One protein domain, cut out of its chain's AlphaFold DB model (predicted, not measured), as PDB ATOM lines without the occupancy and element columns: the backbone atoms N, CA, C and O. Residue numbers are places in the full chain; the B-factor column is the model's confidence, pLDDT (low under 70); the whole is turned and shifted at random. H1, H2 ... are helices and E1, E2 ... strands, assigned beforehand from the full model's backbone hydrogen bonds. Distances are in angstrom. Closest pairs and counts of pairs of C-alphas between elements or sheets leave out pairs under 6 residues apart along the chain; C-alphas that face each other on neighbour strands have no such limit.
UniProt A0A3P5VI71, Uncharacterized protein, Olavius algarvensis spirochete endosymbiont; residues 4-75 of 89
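AT A GLANCE: This is residues 4 to 75 of the 89 residues of an uncharacterized protein of Olavius algarvensis spirochete endosymbiont (UniProt A0A3P5VI71). Three helices, H2, H3 and H4, pack side by side as a small triangular bundle, and H5 runs steeply past H3 and H4 on the side away from H2. From the bundle, the part before H2 reaches out as an arm made of H1 and a small strand hairpin, E1 and E2, whose residues 6 to 11 stick out. The 72 printed residues hold, in chain order, E1, E2, H1, H2, H3, H4 and H5; the two strands make an antiparallel sheet of order E1 - E2, and the class is mostly helix. The whole is compact, with a radius of gyration of the C-alphas of 12.2 A and spans of 32 by 25 by 20 A.

IN THESE COORDINATES: Find C-alpha 4 at (161.682, 179.127, 244.246); there E1 begins and runs over residues 4 to 7. E2 follows at residues 10 to 13, and H1 at residues 15 to 21. Read on to H2, residues 26 to 31, and H3, residues 35 to 44, 13.9 A long. At C-alpha 48, (166.640, 157.862, 241.769), begins H4, residues 48 to 59, the longest helix with 16.4 A. H5, residues 67 to 74, measures 10.5 A and ends at C-alpha 74, (160.053, 170.581, 250.568).

HOW THE PARTS SIT: Start at the hairpin of E1 and E2, antiparallel at 155 degrees, where N 4 and O 12 are 2.8 A apart and N 7 and O 10 are 2.9 A apart, both within hydrogen-bond range. Both strands are apart from H2, H3, H4 and H5. H1 and H2 are close but not clearly touching, about perpendicular at 75 degrees; their closest C-alphas, Phe 21 and Leu 29, are 7.5 A apart. H2 and H3 form a helical hairpin and touch at a shallow tilt of 16 degrees, opposite ways, closest at the C-alphas of Val 26 and Ala 38, 4.7 A. H3 and H4, also a helical hairpin, touch at 17 degrees, a shallow tilt, opposite ways, closest at the C-alphas of Ala 42 and Val 51, 5.5 A. H2 touches H4 too, the same way at a shallow tilt of 14 degrees, with the C-alphas of Ala 30 and Val 54 closest at 5.7 A. H5 is close to but not clearly touching H3, at a steep tilt of 54 degrees; the closest C-alphas, Arg 36 and Leu 74, are 5.5 A apart. In H1, H2, H3 and H4 every O i to N i+4 pair is within hydrogen-bond range; in H5, 3 of 4 are.

THE WHOLE: Look at Gly 8 and Ser 60 for the two C-alphas farthest apart, 35.3 A. The printed part has no cut, and none of its links is long. Its mean pLDDT is 82.6, and residues 63 to 68 are under 70.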
ATOM      1  N   ILE A   4     162.559 178.658 243.162       79.50
ATOM      2  CA  ILE A   4     161.682 179.127 244.246       79.50
ATOM      3  C   ILE A   4     160.201 179.065 243.866       79.50
ATOM      4  O   ILE A   4     159.353 179.018 244.753       79.50
ATOM      5  N   GLY A   5     159.898 179.011 242.570       73.69
ATOM      6  CA  GLY A   5     158.545 178.889 242.038       73.69
ATOM      7  C   GLY A   5     158.538 178.884 240.513       73.69
ATOM      8  O   GLY A   5     159.595 178.892 239.878       73.69
ATOM      9  N   TYR A   6     157.341 178.894 239.937       75.06
ATOM     10  CA  TYR A   6     157.125 178.922 238.494       75.06
ATOM     11  C   TYR A   6     156.192 180.078 238.122       75.06
ATOM     12  O   TYR A   6     155.218 180.331 238.828       75.06
ATOM     13  N   ASP A   7     156.503 180.764 237.023       77.00
ATOM     14  CA  ASP A   7     155.639 181.740 236.350       77.00
ATOM     15  C   ASP A   7     155.246 181.159 234.986       77.00
ATOM     16  O   ASP A   7     156.038 181.146 234.036       77.00
ATOM     17  N   GLY A   8     154.060 180.547 234.922       80.31
ATOM     18  CA  GLY A   8     153.669 179.707 233.788       80.31
ATOM     19  C   GLY A   8     154.701 178.602 233.526       80.31
ATOM     20  O   GLY A   8     155.044 177.837 234.424       80.31
ATOM     21  N   GLY A   9     155.236 178.543 232.303       74.81
ATOM     22  CA  GLY A   9     156.280 177.582 231.916       74.81
ATOM     23  C   GLY A   9     157.706 177.943 232.357       74.81
ATOM     24  O   GLY A   9     158.635 177.197 232.049       74.81
ATOM     25  N   LYS A  10     157.917 179.077 233.044       76.69
ATOM     26  CA  LYS A  10     159.253 179.583 233.405       76.69
ATOM     27  C   LYS A  10     159.581 179.308 234.869       76.69
ATOM     28  O   LYS A  10     158.824 179.661 235.766       76.69
ATOM     29  N   ALA A  11     160.759 178.744 235.125       79.25
ATOM     30  CA  ALA A  11     161.277 178.563 236.482       79.25
ATOM     31  C   ALA A  11     161.862 179.873 237.040       79.25
ATOM     32  O   ALA A  11     162.807 180.425 236.474       79.25
ATOM     33  N   ILE A  12     161.360 180.330 238.187       81.06
ATOM     34  CA  ILE A  12     161.941 181.444 238.943       81.06
ATOM     35  C   ILE A  12     163.047 180.884 239.838       81.06
ATOM     36  O   ILE A  12     162.804 180.010 240.671       81.06
ATOM     37  N   VAL A  13     164.276 181.376 239.673       83.31
ATOM     38  CA  VAL A  13     165.474 180.804 240.307       83.31
ATOM     39  C   VAL A  13     166.089 181.774 241.309       83.31
ATOM     40  O   VAL A  13     166.309 182.941 240.989       83.31
ATOM     41  N   ASP A  14     166.461 181.273 242.488       85.06
ATOM     42  CA  ASP A  14     167.221 182.050 243.467       85.06
ATOM     43  C   ASP A  14     168.675 182.239 243.006       85.06
ATOM     44  O   ASP A  14     169.518 181.335 243.080       85.06
ATOM     45  N   LYS A  15     168.978 183.439 242.497       86.81
ATOM     46  CA  LYS A  15     170.289 183.769 241.917       86.81
ATOM     47  C   LYS A  15     171.420 183.666 242.939       86.81
ATOM     48  O   LYS A  15     172.513 183.227 242.584       86.81
ATOM     49  N   ARG A  16     171.171 184.045 244.197       86.56
ATOM     50  CA  ARG A  16     172.187 184.047 245.258       86.56
ATOM     51  C   ARG A  16     172.601 182.620 245.624       86.56
ATOM     52  O   ARG A  16     173.787 182.304 245.568       86.56
ATOM     53  N   SER A  17     171.641 181.741 245.899       84.50
ATOM     54  CA  SER A  17     171.911 180.326 246.183       84.50
ATOM     55  C   SER A  17     172.517 179.625 244.977       84.50
ATOM     56  O   SER A  17     173.477 178.876 245.135       84.50
ATOM     57  N   LYS A  18     172.048 179.922 243.757       84.44
ATOM     58  CA  LYS A  18     172.667 179.378 242.541       84.44
ATOM     59  C   LYS A  18     174.123 179.826 242.375       84.44
ATOM     60  O   LYS A  18     174.945 179.023 241.953       84.44
ATOM     61  N   SER A  19     174.462 181.070 242.705       86.94
ATOM     62  CA  SER A  19     175.848 181.548 242.627       86.94
ATOM     63  C   SER A  19     176.751 180.864 243.656       86.94
ATOM     64  O   SER A  19     177.873 180.489 243.331       86.94
ATOM     65  N   ASN A  20     176.256 180.683 244.882       85.12
ATOM     66  CA  ASN A  20     177.042 180.141 245.992       85.12
ATOM     67  C   ASN A  20     177.167 178.611 245.953       85.12
ATOM     68  O   ASN A  20     178.194 178.065 246.341       85.12
ATOM     69  N   PHE A  21     176.128 177.922 245.480       87.12
ATOM     70  CA  PHE A  21     175.992 176.469 245.606       87.12
ATOM     71  C   PHE A  21     175.734 175.761 244.269       87.12
ATOM     72  O   PHE A  21     175.649 174.539 244.227       87.12
ATOM     73  N   GLY A  22     175.630 176.491 243.154       82.81
ATOM     74  CA  GLY A  22     175.297 175.931 241.836       82.81
ATOM     75  C   GLY A  22     176.349 175.019 241.213       82.81
ATOM     76  O   GLY A  22     176.044 174.360 240.226       82.81
ATOM     77  N   LYS A  23     177.564 174.983 241.769       86.62
ATOM     78  CA  LYS A  23     178.638 174.064 241.356       86.62
ATOM     79  C   LYS A  23     178.669 172.771 242.175       86.62
ATOM     80  O   LYS A  23     179.451 171.887 241.854       86.62
ATOM     81  N   LEU A  24     177.875 172.692 243.243       88.69
ATOM     82  CA  LEU A  24     177.868 171.549 244.145       88.69
ATOM     83  C   LEU A  24     177.025 170.415 243.572       88.69
ATOM     84  O   LEU A  24     175.962 170.645 242.990       88.69
ATOM     85  N   SER A  25     177.487 169.188 243.795       89.25
ATOM     86  CA  SER A  25     176.721 167.984 243.483       89.25
ATOM     87  C   SER A  25     175.515 167.819 244.416       89.25
ATOM     88  O   SER A  25     175.460 168.387 245.508       89.25
ATOM     89  N   VAL A  26     174.544 166.990 244.018       88.94
ATOM     90  CA  VAL A  26     173.363 166.685 244.847       88.94
ATOM     91  C   VAL A  26     173.755 166.182 246.238       88.94
ATOM     92  O   VAL A  26     173.176 166.607 247.237       88.94
ATOM     93  N   ARG A  27     174.773 165.318 246.310       90.00
ATOM     94  CA  ARG A  27     175.271 164.771 247.576       90.00
ATOM     95  C   ARG A  27     175.884 165.852 248.460       90.00
ATOM     96  O   ARG A  27     175.570 165.906 249.641       90.00
ATOM     97  N   GLU A  28     176.686 166.750 247.892       91.12
ATOM     98  CA  GLU A  28     177.261 167.879 248.636       91.12
ATOM     99  C   GLU A  28     176.204 168.879 249.109       91.12
ATOM    100  O   GLU A  28     176.352 169.477 250.174       91.12
ATOM    101  N   LEU A  29     175.139 169.079 248.328       90.19
ATOM    102  CA  LEU A  29     174.005 169.900 248.746       90.19
ATOM    103  C   LEU A  29     173.284 169.261 249.937       90.19
ATOM    104  O   LEU A  29     172.992 169.956 250.907       90.19
ATOM    105  N   ALA A  30     173.040 167.950 249.889       90.25
ATOM    106  CA  ALA A  30     172.428 167.215 250.994       90.25
ATOM    107  C   ALA A  30     173.300 167.243 252.258       90.25
ATOM    108  O   ALA A  30     172.787 167.479 253.348       90.25
ATOM    109  N   ASP A  31     174.616 167.072 252.113       90.62
ATOM    110  CA  ASP A  31     175.555 167.088 253.239       90.62
ATOM    111  C   ASP A  31     175.634 168.466 253.920       90.62
ATOM    112  O   ASP A  31     175.719 168.565 255.140       90.62
ATOM    113  N   ARG A  32     175.480 169.545 253.142       89.56
ATOM    114  CA  ARG A  32     175.376 170.926 253.647       89.56
ATOM    115  C   ARG A  32     173.988 171.304 254.182       89.56
ATOM    116  O   ARG A  32     173.765 172.468 254.511       89.56
ATOM    117  N   GLY A  33     173.039 170.368 254.230       88.62
ATOM    118  CA  GLY A  33     171.675 170.618 254.705       88.62
ATOM    119  C   GLY A  33     170.766 171.353 253.712       88.62
ATOM    120  O   GLY A  33     169.652 171.746 254.056       88.62
ATOM    121  N   LEU A  34     171.193 171.530 252.457       88.88
ATOM    122  CA  LEU A  34     170.413 172.162 251.387       88.88
ATOM    123  C   LEU A  34     169.440 171.154 250.742       88.88
ATOM    124  O   LEU A  34     169.414 170.981 249.521       88.88
ATOM    125  N   PHE A  35     168.617 170.493 251.564       88.25
ATOM    126  CA  PHE A  35     167.763 169.364 251.164       88.25
ATOM    127  C   PHE A  35     166.791 169.696 250.035       88.25
ATOM    128  O   PHE A  35     166.651 168.914 249.101       88.25
ATOM    129  N   ARG A  36     166.174 170.884 250.059       86.31
ATOM    130  CA  ARG A  36     165.252 171.315 248.997       86.31
ATOM    131  C   ARG A  36     165.950 171.411 247.638       86.31
ATOM    132  O   ARG A  36     165.435 170.908 246.645       86.31
ATOM    133  N   ALA A  37     167.132 172.026 247.590       87.25
ATOM    134  CA  ALA A  37     167.889 172.187 246.350       87.25
ATOM    135  C   ALA A  37     168.454 170.852 245.839       87.25
ATOM    136  O   ALA A  37     168.475 170.629 244.626       87.25
ATOM    137  N   ALA A  38     168.879 169.981 246.761       89.00
ATOM    138  CA  ALA A  38     169.357 168.635 246.468       89.00
ATOM    139  C   ALA A  38     168.233 167.754 245.899       89.00
ATOM    140  O   ALA A  38     168.374 167.206 244.809       89.00
ATOM    141  N   TYR A  39     167.081 167.700 246.573       87.56
ATOM    142  CA  TYR A  39     165.924 166.908 246.154       87.56
ATOM    143  C   TYR A  39     165.357 167.381 244.808       87.56
ATOM    144  O   TYR A  39     165.102 166.566 243.922       87.56
ATOM    145  N   LEU A  40     165.237 168.702 244.601       84.38
ATOM    146  CA  LEU A  40     164.813 169.274 243.317       84.38
ATOM    147  C   LEU A  40     165.809 168.984 242.188       84.38
ATOM    148  O   LEU A  40     165.396 168.775 241.054       84.38
ATOM    149  N   ALA A  41     167.117 169.008 242.472       85.19
ATOM    150  CA  ALA A  41     168.134 168.647 241.487       85.19
ATOM    151  C   ALA A  41     168.020 167.173 241.082       85.19
ATOM    152  O   ALA A  41     167.950 166.891 239.894       85.19
ATOM    153  N   ALA A  42     167.948 166.270 242.063       87.06
ATOM    154  CA  ALA A  42     167.840 164.832 241.836       87.06
ATOM    155  C   ALA A  42     166.564 164.466 241.065       87.06
ATOM    156  O   ALA A  42     166.599 163.685 240.122       87.06
ATOM    157  N   THR A  43     165.440 165.088 241.435       83.69
ATOM    158  CA  THR A  43     164.146 164.867 240.777       83.69
ATOM    159  C   THR A  43     164.150 165.383 239.339       83.69
ATOM    160  O   THR A  43     163.626 164.712 238.457       83.69
ATOM    161  N   TYR A  44     164.754 166.551 239.088       82.19
ATOM    162  CA  TYR A  44     164.886 167.100 237.734       82.19
ATOM    163  C   TYR A  44     165.772 166.227 236.834       82.19
ATOM    164  O   TYR A  44     165.462 166.058 235.661       82.19
ATOM    165  N   ASP A  45     166.846 165.661 237.386       81.75
ATOM    166  CA  ASP A  45     167.780 164.784 236.665       81.75
ATOM    167  C   ASP A  45     167.263 163.337 236.520       81.75
ATOM    168  O   ASP A  45     167.913 162.502 235.904       81.75
ATOM    169  N   ALA A  46     166.091 163.031 237.092       83.00
ATOM    170  CA  ALA A  46     165.532 161.683 237.212       83.00
ATOM    171  C   ALA A  46     166.472 160.660 237.898       83.00
ATOM    172  O   ALA A  46     166.308 159.447 237.741       83.00
ATOM    173  N   ASP A  47     167.419 161.132 238.715       84.88
ATOM    174  CA  ASP A  47     168.405 160.293 239.397       84.88
ATOM    175  C   ASP A  47     167.840 159.732 240.709       84.88
ATOM    176  O   ASP A  47     167.846 160.369 241.768       84.88
ATOM    177  N   SER A  48     167.313 158.510 240.634       84.69
ATOM    178  CA  SER A  48     166.640 157.862 241.769       84.69
ATOM    179  C   SER A  48     167.589 157.575 242.939       84.69
ATOM    180  O   SER A  48     167.179 157.681 244.093       84.69
ATOM    181  N   VAL A  49     168.869 157.304 242.659       89.44
ATOM    182  CA  VAL A  49     169.889 157.019 243.682       89.44
ATOM    183  C   VAL A  49     170.186 158.264 244.525       89.44
ATOM    184  O   VAL A  49     170.290 158.192 245.750       89.44
ATOM    185  N   ALA A  50     170.306 159.435 243.896       86.88
ATOM    186  CA  ALA A  50     170.511 160.686 244.608       86.88
ATOM    187  C   ALA A  50     169.264 161.114 245.389       86.88
ATOM    188  O   ALA A  50     169.409 161.688 246.468       86.88
ATOM    189  N   VAL A  51     168.056 160.806 244.900       87.06
ATOM    190  CA  VAL A  51     166.812 161.018 245.662       87.06
ATOM    191  C   VAL A  51     166.826 160.213 246.965       87.06
ATOM    192  O   VAL A  51     166.555 160.782 248.023       87.06
ATOM    193  N   GLU A  52     167.173 158.924 246.910       88.75
ATOM    194  CA  GLU A  52     167.269 158.074 248.106       88.75
ATOM    195  C   GLU A  52     168.320 158.592 249.091       88.75
ATOM    196  O   GLU A  52     168.035 158.718 250.280       88.75
ATOM    197  N   TYR A  53     169.488 159.011 248.596       90.69
ATOM    198  CA  TYR A  53     170.537 159.588 249.439       90.69
ATOM    199  C   TYR A  53     170.075 160.847 250.192       90.69
ATOM    200  O   TYR A  53     170.357 161.023 251.380       90.69
ATOM    201  N   VAL A  54     169.358 161.743 249.505       89.31
ATOM    202  CA  VAL A  54     168.802 162.958 250.120       89.31
ATOM    203  C   VAL A  54     167.766 162.596 251.184       89.31
ATOM    204  O   VAL A  54     167.733 163.234 252.236       89.31
ATOM    205  N   LEU A  55     166.953 161.569 250.931       87.50
ATOM    206  CA  LEU A  55     165.926 161.089 251.851       87.50
ATOM    207  C   LEU A  55     166.537 160.449 253.106       87.50
ATOM    208  O   LEU A  55     166.114 160.779 254.211       87.50
ATOM    209  N   GLU A  56     167.575 159.621 252.970       89.12
ATOM    210  CA  GLU A  56     168.340 159.081 254.106       89.12
ATOM    211  C   GLU A  56     168.944 160.191 254.975       89.12
ATOM    212  O   GLU A  56     168.786 160.203 256.202       89.12
ATOM    213  N   LYS A  57     169.608 161.164 254.341       89.56
ATOM    214  CA  LYS A  57     170.218 162.299 255.046       89.56
ATOM    215  C   LYS A  57     169.177 163.173 255.741       89.56
ATOM    216  O   LYS A  57     169.409 163.601 256.868       89.56
ATOM    217  N   PHE A  58     168.035 163.417 255.102       86.81
ATOM    218  CA  PHE A  58     166.938 164.173 255.700       86.81
ATOM    219  C   PHE A  58     166.340 163.432 256.905       86.81
ATOM    220  O   PHE A  58     166.201 164.013 257.984       86.81
ATOM    221  N   ASN A  59     166.075 162.132 256.751       85.94
ATOM    222  CA  ASN A  59     165.499 161.289 257.800       85.94
ATOM    223  C   ASN A  59     166.425 161.118 259.012       85.94
ATOM    224  O   ASN A  59     165.949 160.894 260.122       85.94
ATOM    225  N   SER A  60     167.738 161.269 258.818       85.88
ATOM    226  CA  SER A  60     168.721 161.277 259.910       85.88
ATOM    227  C   SER A  60     168.596 162.506 260.826       85.88
ATOM    228  O   SER A  60     169.057 162.467 261.963       85.88
ATOM    229  N   ILE A  61     167.994 163.600 260.345       83.56
ATOM    230  CA  ILE A  61     167.828 164.862 261.090       83.56
ATOM    231  C   ILE A  61     166.397 165.011 261.602       83.56
ATOM    232  O   ILE A  61     166.170 165.526 262.694       83.56
ATOM    233  N   THR A  62     165.415 164.592 260.809       75.31
ATOM    234  CA  THR A  62     164.000 164.609 261.179       75.31
ATOM    235  C   THR A  62     163.419 163.227 260.913       75.31
ATOM    236  O   THR A  62     163.250 162.867 259.750       75.31
ATOM    237  N   PRO A  63     163.128 162.433 261.958       66.75
ATOM    238  CA  PRO A  63     162.556 161.113 261.772       66.75
ATOM    239  C   PRO A  63     161.143 161.229 261.202       66.75
ATOM    240  O   PRO A  63     160.406 162.162 261.529       66.75
ATOM    241  N   HIS A  64     160.777 160.218 260.416       58.81
ATOM    242  CA  HIS A  64     159.538 160.093 259.645       58.81
ATOM    243  C   HIS A  64     159.543 160.975 258.400       58.81
ATOM    244  O   HIS A  64     159.740 162.171 258.542       58.81
ATOM    245  N   LYS A  65     159.321 160.372 257.219       59.91
ATOM    246  CA  LYS A  65     158.480 160.812 256.075       59.91
ATOM    247  C   LYS A  65     158.890 160.013 254.827       59.91
ATOM    248  O   LYS A  65     160.068 159.935 254.478       59.91
ATOM    249  N   GLY A  66     157.922 159.388 254.155       65.62
ATOM    250  CA  GLY A  66     158.158 158.743 252.856       65.62
ATOM    251  C   GLY A  66     158.383 159.769 251.735       65.62
ATOM    252  O   GLY A  66     158.185 160.968 251.928       65.62
ATOM    253  N   LYS A  67     158.733 159.309 250.525       68.25
ATOM    254  CA  LYS A  67     158.985 160.175 249.351       68.25
ATOM    255  C   LYS A  67     157.868 161.209 249.117       68.25
ATOM    256  O   LYS A  67     158.126 162.403 249.047       68.25
ATOM    257  N   THR A  68     156.613 160.759 249.127       67.69
ATOM    258  CA  THR A  68     155.411 161.589 248.910       67.69
ATOM    259  C   THR A  68     155.196 162.661 249.981       67.69
ATOM    260  O   THR A  68     154.560 163.687 249.744       67.69
ATOM    261  N   GLU A  69     155.688 162.424 251.191       72.38
ATOM    262  CA  GLU A  69     155.638 163.402 252.267       72.38
ATOM    263  C   GLU A  69     156.790 164.407 252.180       72.38
ATOM    264  O   GLU A  69     156.589 165.578 252.514       72.38
ATOM    265  N   LEU A  70     157.961 163.982 251.695       75.19
ATOM    266  CA  LEU A  70     159.088 164.871 251.411       75.19
ATOM    267  C   LEU A  70     158.711 165.921 250.361       75.19
ATOM    268  O   LEU A  70     159.025 167.094 250.545       75.19
ATOM    269  N   ASP A  71     157.969 165.530 249.321       74.44
ATOM    270  CA  ASP A  71     157.425 166.458 248.322       74.44
ATOM    271  C   ASP A  71     156.585 167.575 248.968       74.44
ATOM    272  O   ASP A  71     156.759 168.755 248.655       74.44
ATOM    273  N   LYS A  72     155.741 167.236 249.954       75.31
ATOM    274  CA  LYS A  72     154.932 168.222 250.694       75.31
ATOM    275  C   LYS A  72     155.784 169.120 251.590       75.31
ATOM    276  O   LYS A  72     155.558 170.324 251.630       75.31
ATOM    277  N   VAL A  73     156.751 168.546 252.310       78.75
ATOM    278  CA  VAL A  73     157.623 169.293 253.236       78.75
ATOM    279  C   VAL A  73     158.548 170.249 252.489       78.75
ATOM    280  O   VAL A  73     158.745 171.385 252.915       78.75
ATOM    281  N   LEU A  74     159.108 169.805 251.367       77.25
ATOM    282  CA  LEU A  74     160.053 170.581 250.568       77.25
ATOM    283  C   LEU A  74     159.357 171.489 249.543       77.25
ATOM    284  O   LEU A  74     160.032 172.256 248.849       77.25
ATOM    285  N   GLY A  75     158.023 171.427 249.455       71.88
ATOM    286  CA  GLY A  75     157.235 172.197 248.496       71.88
ATOM    287  C   GLY A  75     157.633 171.883 247.057       71.88
ATOM    288  O   GLY A  75     157.753 172.794 246.235       71.88
TER     289      GLY A  75